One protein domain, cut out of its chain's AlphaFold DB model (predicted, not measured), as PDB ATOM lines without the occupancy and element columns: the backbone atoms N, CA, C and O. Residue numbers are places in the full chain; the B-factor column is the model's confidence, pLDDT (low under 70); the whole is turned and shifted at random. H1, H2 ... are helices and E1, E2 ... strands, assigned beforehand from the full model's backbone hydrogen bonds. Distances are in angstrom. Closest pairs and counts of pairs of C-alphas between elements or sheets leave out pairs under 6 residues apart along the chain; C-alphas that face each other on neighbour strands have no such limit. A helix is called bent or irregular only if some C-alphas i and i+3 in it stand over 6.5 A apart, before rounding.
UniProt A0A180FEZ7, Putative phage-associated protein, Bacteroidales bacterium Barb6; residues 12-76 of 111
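This is residues 12 to 76 of the 111 residues of the protein "Putative phage-associated protein" of Bacteroidales bacterium Barb6 (UniProt A0A180FEZ7). One long helix, H2, forms the core, and its first part, residues 29 to 37, is covered by two shorter helices, H1 and H3, and by a small two-stranded hairpin, E1 and E2. The rest of H2 runs on past these neighbours, and the stretch after it folds back to the hairpin. The printed part has 65 residues with three named helices and two named strands, in the order H1, H2, E1, E2, H3; the sheet, E1 - E2, is antiparallel, and the class is mostly helix. The whole is compact, with a radius of gyration of the C-alphas of 12.0 A, and its C-alphas span 33 by 28 by 16 A.

H1, residues 12 to 22, begins at C-alpha 12 (101.028, -31.410, 11.263) and is 15.4 A long from first to last C-alpha. H2, residues 29 to 47, is 25.9 A long, from C-alpha 29 at (98.400, -43.181, 6.524); it is irregular, but only just: C-alphas 42 and 45 are 6.9 A apart. E1, residues 56 to 59, measures 9.1 A and E2, residues 62 to 65, 10.1 A. H3, residues 66 to 75, measures 15.1 A and ends at C-alpha 75 (103.170, -47.353, 4.050); it is irregular, with C-alphas 71 and 74 7.5 A apart.

H1 touches H2 at residues 32 to 36 of H2 alone, at a steep tilt of 64 degrees, opposite ways; the closest C-alphas are those of Ala 13 and Val 32, 6.2 A apart. H3 touches H2 at residues 29 to 33 of H2 alone, opposite ways at a shallow tilt of 34 degrees, only just short of steep; the closest C-alphas, of Asn 29 and Phe 72, are 5.6 A apart. H1 and H3 are close but not clearly touching, with the C-alphas of Ala 13 and Thr 68 closest at 6.7 A. E1 and E2 form an antiparallel hairpin, with N 57 and O 64 within hydrogen-bond range at 2.9 A and N 64 and O 57 at 2.8 A. The closest C-alphas of H2 and E2, those of Leu 33 and Val 64, are 6.2 A apart. H1 is apart from E1 and from E2. Every O i to N i+4 pair is within hydrogen-bond range in H1, against 13 of 15 in H2 and 4 of 6 in H3.

The two C-alphas farthest apart, those of Asn 48 and Lys 74, are 34.6 A apart. The printed part has no cut. The links E1 to E2 and E2 to H3 are tight, H1 to H2 and H2 to E1 are short, and no link is long. The mean pLDDT of the printed part is 91.7, and no printed residue is under 70.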
ATOM      1  N   VAL A  12     101.847 -30.833  10.189       93.06
ATOM      2  CA  VAL A  12     101.028 -31.410  11.263       93.06
ATOM      3  C   VAL A  12     101.098 -32.940  11.215       93.06
ATOM      4  O   VAL A  12     101.252 -33.579  12.249       93.06
ATOM      5  N   ALA A  13     101.068 -33.525  10.015       94.56
ATOM      6  CA  ALA A  13     101.230 -34.958   9.800       94.56
ATOM      7  C   ALA A  13     102.563 -35.486  10.343       94.56
ATOM      8  O   ALA A  13     102.581 -36.479  11.064       94.56
ATOM      9  N   ASP A  14     103.670 -34.812  10.009       94.06
ATOM     10  CA  ASP A  14     105.006 -35.176  10.484       94.06
ATOM     11  C   ASP A  14     105.065 -35.148  12.018       94.06
ATOM     12  O   ASP A  14     105.557 -36.100  12.617       94.06
ATOM     13  N   TYR A  15     104.483 -34.126  12.655       94.25
ATOM     14  CA  TYR A  15     104.395 -34.044  14.116       94.25
ATOM     15  C   TYR A  15     103.587 -35.198  14.733       94.25
ATOM     16  O   TYR A  15     104.037 -35.823  15.692       94.25
ATOM     17  N   LEU A  16     102.413 -35.517  14.175       94.50
ATOM     18  CA  LEU A  16     101.574 -36.622  14.656       94.50
ATOM     19  C   LEU A  16     102.291 -37.970  14.541       94.50
ATOM     20  O   LEU A  16     102.244 -38.779  15.464       94.50
ATOM     21  N   VAL A  17     102.980 -38.201  13.422       94.75
ATOM     22  CA  VAL A  17     103.781 -39.409  13.200       94.75
ATOM     23  C   VAL A  17     104.950 -39.476  14.181       94.75
ATOM     24  O   VAL A  17     105.171 -40.521  14.782       94.75
ATOM     25  N   GLU A  18     105.688 -38.380  14.375       94.50
ATOM     26  CA  GLU A  18     106.786 -38.319  15.350       94.50
ATOM     27  C   GLU A  18     106.298 -38.637  16.764       94.50
ATOM     28  O   GLU A  18     106.928 -39.432  17.464       94.50
ATOM     29  N   LYS A  19     105.154 -38.074  17.169       95.12
ATOM     30  CA  LYS A  19     104.564 -38.326  18.482       95.12
ATOM     31  C   LYS A  19     104.118 -39.782  18.642       95.12
ATOM     32  O   LYS A  19     104.478 -40.425  19.620       95.12
ATOM     33  N   ALA A  20     103.430 -40.328  17.643       95.06
ATOM     34  CA  ALA A  20     102.998 -41.723  17.619       95.06
ATOM     35  C   ALA A  20     104.175 -42.714  17.703       95.06
ATOM     36  O   ALA A  20     104.086 -43.738  18.378       95.06
ATOM     37  N   LEU A  21     105.298 -42.396  17.050       94.62
ATOM     38  CA  LEU A  21     106.524 -43.193  17.128       94.62
ATOM     39  C   LEU A  21     107.180 -43.127  18.512       94.62
ATOM     40  O   LEU A  21     107.657 -44.150  18.994       94.62
ATOM     41  N   GLN A  22     107.190 -41.955  19.155       95.38
ATOM     42  CA  GLN A  22     107.683 -41.803  20.531       95.38
ATOM     43  C   GLN A  22     106.836 -42.591  21.533       95.38
ATOM     44  O   GLN A  22     107.381 -43.182  22.460       95.38
ATOM     45  N   ASP A  23     105.524 -42.645  21.306       95.25
ATOM     46  CA  ASP A  23     104.574 -43.384  22.141       95.25
ATOM     47  C   ASP A  23     104.522 -44.891  21.783       95.25
ATOM     48  O   ASP A  23     103.676 -45.629  22.287       95.25
ATOM     49  N   GLY A  24     105.398 -45.370  20.885       94.94
ATOM     50  CA  GLY A  24     105.482 -46.779  20.478       94.94
ATOM     51  C   GLY A  24     104.267 -47.301  19.702       94.94
ATOM     52  O   GLY A  24     104.147 -48.506  19.489       94.94
ATOM     53  N   THR A  25     103.376 -46.412  19.259       95.44
ATOM     54  CA  THR A  25     102.096 -46.748  18.619       95.44
ATOM     55  C   THR A  25     102.054 -46.171  17.201       95.44
ATOM     56  O   THR A  25     101.405 -45.152  16.965       95.44
ATOM     57  N   PRO A  26     102.767 -46.767  16.226       94.06
ATOM     58  CA  PRO A  26     102.853 -46.219  14.876       94.06
ATOM     59  C   PRO A  26     101.481 -46.192  14.189       94.06
ATOM     60  O   PRO A  26     100.790 -47.204  14.077       94.06
ATOM     61  N   ILE A  27     101.104 -45.020  13.682       95.69
ATOM     62  CA  ILE A  27      99.806 -44.772  13.040       95.69
ATOM     63  C   ILE A  27      99.875 -44.949  11.522       95.69
ATOM     64  O   ILE A  27     100.888 -44.653  10.890       95.69
ATOM     65  N   SER A  28      98.785 -45.433  10.922       95.88
ATOM     66  CA  SER A  28      98.687 -45.631   9.469       95.88
ATOM     67  C   SER A  28      98.480 -44.314   8.712       95.88
ATOM     68  O   SER A  28      98.050 -43.309   9.285       95.88
ATOM     69  N   ASN A  29      98.691 -44.330   7.393       94.56
ATOM     70  CA  ASN A  29      98.400 -43.181   6.524       94.56
ATOM     71  C   ASN A  29      96.937 -42.710   6.643       94.56
ATOM     72  O   ASN A  29      96.668 -41.520   6.788       94.56
ATOM     73  N   MET A  30      95.986 -43.645   6.656       92.88
ATOM     74  CA  MET A  30      94.565 -43.311   6.795       92.88
ATOM     75  C   MET A  30      94.243 -42.692   8.156       92.88
ATOM     76  O   MET A  30      93.410 -41.791   8.243       92.88
ATOM     77  N   THR A  31      94.916 -43.149   9.213       94.25
ATOM     78  CA  THR A  31      94.771 -42.587  10.560       94.25
ATOM     79  C   THR A  31      95.255 -41.138  10.595       94.25
ATOM     80  O   THR A  31      94.524 -40.266  11.059       94.25
ATOM     81  N   VAL A  32      96.437 -40.863  10.034       94.94
ATOM     82  CA  VAL A  32      97.008 -39.508   9.955       94.94
ATOM     83  C   VAL A  32      96.082 -38.552   9.203       94.94
ATOM     84  O   VAL A  32      95.805 -37.459   9.689       94.94
ATOM     85  N   LEU A  33      95.551 -38.968   8.049       93.69
ATOM     86  CA  LEU A  33      94.632 -38.142   7.259       93.69
ATOM     87  C   LEU A  33      93.370 -37.756   8.034       93.69
ATOM     88  O   LEU A  33      92.981 -36.588   8.037       93.69
ATOM     89  N   LYS A  34      92.767 -38.721   8.736       93.50
ATOM     90  CA  LYS A  34      91.600 -38.466   9.588       93.50
ATOM     91  C   LYS A  34      91.942 -37.515  10.731       93.50
ATOM     92  O   LYS A  34      91.198 -36.570  10.968       93.50
ATOM     93  N   MET A  35      93.073 -37.722  11.406       95.00
ATOM     94  CA  MET A  35      93.510 -36.867  12.517       95.00
ATOM     95  C   MET A  35      93.697 -35.409  12.091       95.00
ATOM     96  O   MET A  35      93.242 -34.510  12.785       95.00
ATOM     97  N   ILE A  36      94.318 -35.167  10.938       94.19
ATOM     98  CA  ILE A  36      94.544 -33.816  10.403       94.19
ATOM     99  C   ILE A  36      93.214 -33.130  10.074       94.19
ATOM    100  O   ILE A  36      93.021 -31.960  10.405       94.19
ATOM    101  N   PHE A  37      92.277 -33.860   9.466       92.88
ATOM    102  CA  PHE A  37      90.941 -33.338   9.191       92.88
ATOM    103  C   PHE A  37      90.169 -33.014  10.481       92.88
ATOM    104  O   PHE A  37      89.587 -31.936  10.600       92.88
ATOM    105  N   PHE A  38      90.215 -33.896  11.482       93.44
ATOM    106  CA  PHE A  38      89.581 -33.635  12.775       93.44
ATOM    107  C   PHE A  38      90.239 -32.480  13.526       93.44
ATOM    108  O   PHE A  38      89.525 -31.661  14.087       93.44
ATOM    109  N   ALA A  39      91.567 -32.350  13.490       92.75
ATOM    110  CA  ALA A  39      92.270 -31.226  14.105       92.75
ATOM    111  C   ALA A  39      91.835 -29.881  13.500       92.75
ATOM    112  O   ALA A  39      91.655 -28.906  14.226       92.75
ATOM    113  N   GLN A  40      91.614 -29.836  12.181       90.44
ATOM    114  CA  GLN A  40      91.053 -28.665  11.507       90.44
ATOM    115  C   GLN A  40      89.645 -28.333  12.016       90.44
ATOM    116  O   GLN A  40      89.371 -27.171  12.303       90.44
ATOM    117  N   GLY A  41      88.756 -29.328  12.095       91.00
ATOM    118  CA  GLY A  41      87.370 -29.127  12.525       91.00
ATOM    119  C   GLY A  41      87.250 -28.773  14.008       91.00
ATOM    120  O   GLY A  41      86.523 -27.850  14.359       91.00
ATOM    121  N   PHE A  42      88.005 -29.463  14.861       91.94
ATOM    122  CA  PHE A  42      87.986 -29.279  16.311       91.94
ATOM    123  C   PHE A  42      88.654 -27.973  16.743       91.94
ATOM    124  O   PHE A  42      88.189 -27.332  17.671       91.94
ATOM    125  N   GLY A  43      89.718 -27.545  16.057       87.06
ATOM    126  CA  GLY A  43      90.384 -26.278  16.361       87.06
ATOM    127  C   GLY A  43      89.654 -25.045  15.826       87.06
ATOM    128  O   GLY A  43      90.010 -23.929  16.191       87.06
ATOM    129  N   PHE A  44      88.663 -25.204  14.943       85.94
ATOM    130  CA  PHE A  44      87.996 -24.068  14.305       85.94
ATOM    131  C   PHE A  44      87.223 -23.163  15.285       85.94
ATOM    132  O   PHE A  44      87.402 -21.948  15.179       85.94
ATOM    133  N   PRO A  45      86.426 -23.690  16.243       89.44
ATOM    134  CA  PRO A  45      85.712 -22.869  17.224       89.44
ATOM    135  C   PRO A  45      86.651 -22.024  18.091       89.44
ATOM    136  O   PRO A  45      86.387 -20.844  18.300       89.44
ATOM    137  N   ASP A  46      87.776 -22.600  18.525       90.12
ATOM    138  CA  ASP A  46      88.716 -21.935  19.435       90.12
ATOM    139  C   ASP A  46      89.641 -20.950  18.709       90.12
ATOM    140  O   ASP A  46      89.945 -19.865  19.203       90.12
ATOM    141  N   LEU A  47      90.122 -21.321  17.519       85.75
ATOM    142  CA  LEU A  47      91.089 -20.517  16.769       85.75
ATOM    143  C   LEU A  47      90.419 -19.429  15.921       85.75
ATOM    144  O   LEU A  47      91.117 -18.537  15.429       85.75
ATOM    145  N   ASN A  48      89.105 -19.545  15.689       86.38
ATOM    146  CA  ASN A  48      88.308 -18.733  14.765       86.38
ATOM    147  C   ASN A  48      88.960 -18.583  13.370       86.38
ATOM    148  O   ASN A  48      88.856 -17.557  12.695       86.38
ATOM    149  N   ARG A  49      89.733 -19.597  12.959       86.38
ATOM    150  CA  ARG A  49      90.504 -19.638  11.709       86.38
ATOM    151  C   ARG A  49      90.877 -21.073  11.355       86.38
ATOM    152  O   ARG A  49      90.865 -21.970  12.191       86.38
ATOM    153  N   ARG A  50      91.304 -21.277  10.107       87.62
ATOM    154  CA  ARG A  50      91.838 -22.563   9.638       87.62
ATOM    155  C   ARG A  50      93.187 -22.862  10.311       87.62
ATOM    156  O   ARG A  50      94.130 -22.087  10.149       87.62
ATOM    157  N   LEU A  51      93.291 -23.998  11.007       89.69
ATOM    158  CA  LEU A  51      94.552 -24.518  11.549       89.69
ATOM    159  C   LEU A  51      95.500 -24.938  10.419       89.69
ATOM    160  O   LEU A  51      96.685 -24.610  10.429       89.69
ATOM    161  N   ILE A  52      94.954 -25.643   9.433       91.12
ATOM    162  CA  ILE A  52      95.645 -26.174   8.267       91.12
ATOM    163  C   ILE A  52      95.291 -25.323   7.052       91.12
ATOM    164  O   ILE A  52      94.123 -25.163   6.682       91.12
ATOM    165  N   ARG A  53      96.332 -24.760   6.433       90.12
ATOM    166  CA  ARG A  53      96.195 -23.899   5.249       90.12
ATOM    167  C   ARG A  53      95.971 -24.690   3.962       90.12
ATOM    168  O   ARG A  53      95.401 -24.146   3.024       90.12
ATOM    169  N   ASP A  54      96.447 -25.934   3.919       90.06
ATOM    170  CA  ASP A  54      96.324 -26.800   2.745       90.06
ATOM    171  C   ASP A  54      94.852 -27.201   2.521       90.06
ATOM    172  O   ASP A  54      94.044 -27.233   3.454       90.06
ATOM    173  N   GLU A  55      94.486 -27.442   1.266       90.25
ATOM    174  CA  GLU A  55      93.129 -27.830   0.872       90.25
ATOM    175  C   GLU A  55      92.857 -29.311   1.143       90.25
ATOM    176  O   GLU A  55      93.742 -30.160   1.026       90.25
ATOM    177  N   PHE A  56      91.602 -29.613   1.475       91.38
ATOM    178  CA  PHE A  56      91.105 -30.977   1.585       91.38
ATOM    179  C   PHE A  56      90.217 -31.279   0.383       91.38
ATOM    180  O   PHE A  56      89.291 -30.525   0.090       91.38
ATOM    181  N   TYR A  57      90.475 -32.400  -0.279       90.44
ATOM    182  CA  TYR A  57      89.717 -32.860  -1.436       90.44
ATOM    183  C   TYR A  57      88.798 -34.014  -1.044       90.44
ATOM    184  O   TYR A  57      89.202 -34.900  -0.292       90.44
ATOM    185  N   ALA A  58      87.573 -34.038  -1.569       89.25
ATOM    186  CA  ALA A  58      86.638 -35.137  -1.338       89.25
ATOM    187  C   ALA A  58      87.070 -36.380  -2.134       89.25
ATOM    188  O   ALA A  58      86.981 -36.406  -3.359       89.25
ATOM    189  N   TRP A  59      87.587 -37.393  -1.440       88.31
ATOM    190  CA  TRP A  59      87.960 -38.694  -2.004       88.31
ATOM    191  C   TRP A  59      86.962 -39.766  -1.545       88.31
ATOM    192  O   TRP A  59      86.134 -39.521  -0.670       88.31
ATOM    193  N   GLN A  60      87.060 -40.981  -2.099       81.75
ATOM    194  CA  GLN A  60      86.134 -42.090  -1.799       81.75
ATOM    195  C   GLN A  60      85.997 -42.407  -0.299       81.75
ATOM    196  O   GLN A  60      84.979 -42.938   0.133       81.75
ATOM    197  N   TRP A  61      87.014 -42.088   0.504       78.12
ATOM    198  CA  TRP A  61      87.063 -42.390   1.938       78.12
ATOM    199  C   TRP A  61      86.927 -41.148   2.825       78.12
ATOM    200  O   TRP A  61      87.191 -41.221   4.027       78.12
ATOM    201  N   GLY A  62      86.538 -40.013   2.238       86.31
ATOM    202  CA  GLY A  62      86.355 -38.740   2.924       86.31
ATOM    203  C   GLY A  62      87.319 -37.641   2.462       86.31
ATOM    204  O   GLY A  62      88.002 -37.786   1.446       86.31
ATOM    205  N   PRO A  63      87.354 -36.512   3.185       88.44
ATOM    206  CA  PRO A  63      88.224 -35.382   2.879       88.44
ATOM    207  C   PRO A  63      89.700 -35.725   3.129       88.44
ATOM    208  O   PRO A  63      90.082 -36.132   4.226       88.44
ATOM    209  N   VAL A  64      90.539 -35.544   2.108       90.50
ATOM    210  CA  VAL A  64      91.961 -35.915   2.105       90.50
ATOM    211  C   VAL A  64      92.824 -34.722   1.706       90.50
ATOM    212  O   VAL A  64      92.581 -34.078   0.687       90.50
ATOM    213  N   GLU A  65      93.873 -34.456   2.486       92.56
ATOM    214  CA  GLU A  65      94.946 -33.536   2.095       92.56
ATOM    215  C   GLU A  65      95.958 -34.293   1.220       92.56
ATOM    216  O   GLU A  65      96.579 -35.278   1.636       92.56
ATOM    217  N   GLU A  66      96.094 -33.857  -0.032       90.81
ATOM    218  CA  GLU A  66      96.771 -34.634  -1.071       90.81
ATOM    219  C   GLU A  66      98.278 -34.811  -0.803       90.81
ATOM    220  O   GLU A  66      98.836 -35.883  -1.072       90.81
ATOM    221  N   LYS A  67      98.960 -33.794  -0.255       91.81
ATOM    222  CA  LYS A  67     100.413 -33.849  -0.015       91.81
ATOM    223  C   LYS A  67     100.746 -34.877   1.062       91.81
ATOM    224  O   LYS A  67     101.700 -35.640   0.894       91.81
ATOM    225  N   THR A  68      99.950 -34.933   2.126       92.56
ATOM    226  CA  THR A  68     100.064 -35.900   3.221       92.56
ATOM    227  C   THR A  68      99.816 -37.309   2.711       92.56
ATOM    228  O   THR A  68     100.664 -38.180   2.909       92.56
ATOM    229  N   TYR A  69      98.730 -37.523   1.958       93.62
ATOM    230  CA  TYR A  69      98.463 -38.835   1.369       93.62
ATOM    231  C   TYR A  69      99.630 -39.294   0.488       93.62
ATOM    232  O   TYR A  69     100.157 -40.390   0.674       93.62
ATOM    233  N   LYS A  70     100.104 -38.444  -0.434       93.31
ATOM    234  CA  LYS A  70     101.242 -38.765  -1.314       93.31
ATOM    235  C   LYS A  70     102.531 -39.045  -0.534       93.31
ATOM    236  O   LYS A  70     103.316 -39.893  -0.958       93.31
ATOM    237  N   ALA A  71     102.765 -38.357   0.583       93.19
ATOM    238  CA  ALA A  71     103.953 -38.550   1.411       93.19
ATOM    239  C   ALA A  71     103.978 -39.921   2.106       93.19
ATOM    240  O   ALA A  71     105.040 -40.551   2.170       93.19
ATOM    241  N   PHE A  72     102.823 -40.397   2.577       94.06
ATOM    242  CA  PHE A  72     102.727 -41.608   3.393       94.06
ATOM    243  C   PHE A  72     102.078 -42.809   2.691       94.06
ATOM    244  O   PHE A  72     102.127 -43.909   3.236       94.06
ATOM    245  N   ARG A  73     101.574 -42.674   1.452       92.44
ATOM    246  CA  ARG A  73     100.941 -43.780   0.694       92.44
ATOM    247  C   ARG A  73     101.796 -45.042   0.591       92.44
ATOM    248  O   ARG A  73     101.252 -46.135   0.534       92.44
ATOM    249  N   LYS A  74     103.128 -44.899   0.603       93.44
ATOM    250  CA  LYS A  74     104.080 -46.022   0.551       93.44
ATOM    251  C   LYS A  74     103.966 -46.978   1.744       93.44
ATOM    252  O   LYS A  74     104.398 -48.115   1.631       93.44
ATOM    253  N   TYR A  75     103.414 -46.520   2.870       92.19
ATOM    254  CA  TYR A  75     103.170 -47.353   4.050       92.19
ATOM    255  C   TYR A  75     101.848 -48.130   3.950       92.19
ATOM    256  O   TYR A  75     101.661 -49.107   4.668       92.19
ATOM    257  N   GLY A  76     100.947 -47.750   3.036       90.38
ATOM    258  CA  GLY A  76      99.653 -48.409   2.863       90.38
ATOM    259  C   GLY A  76      98.835 -48.417   4.157       90.38
ATOM    260  O   GLY A  76      98.664 -47.375   4.794       90.38
TER     261      GLY A  76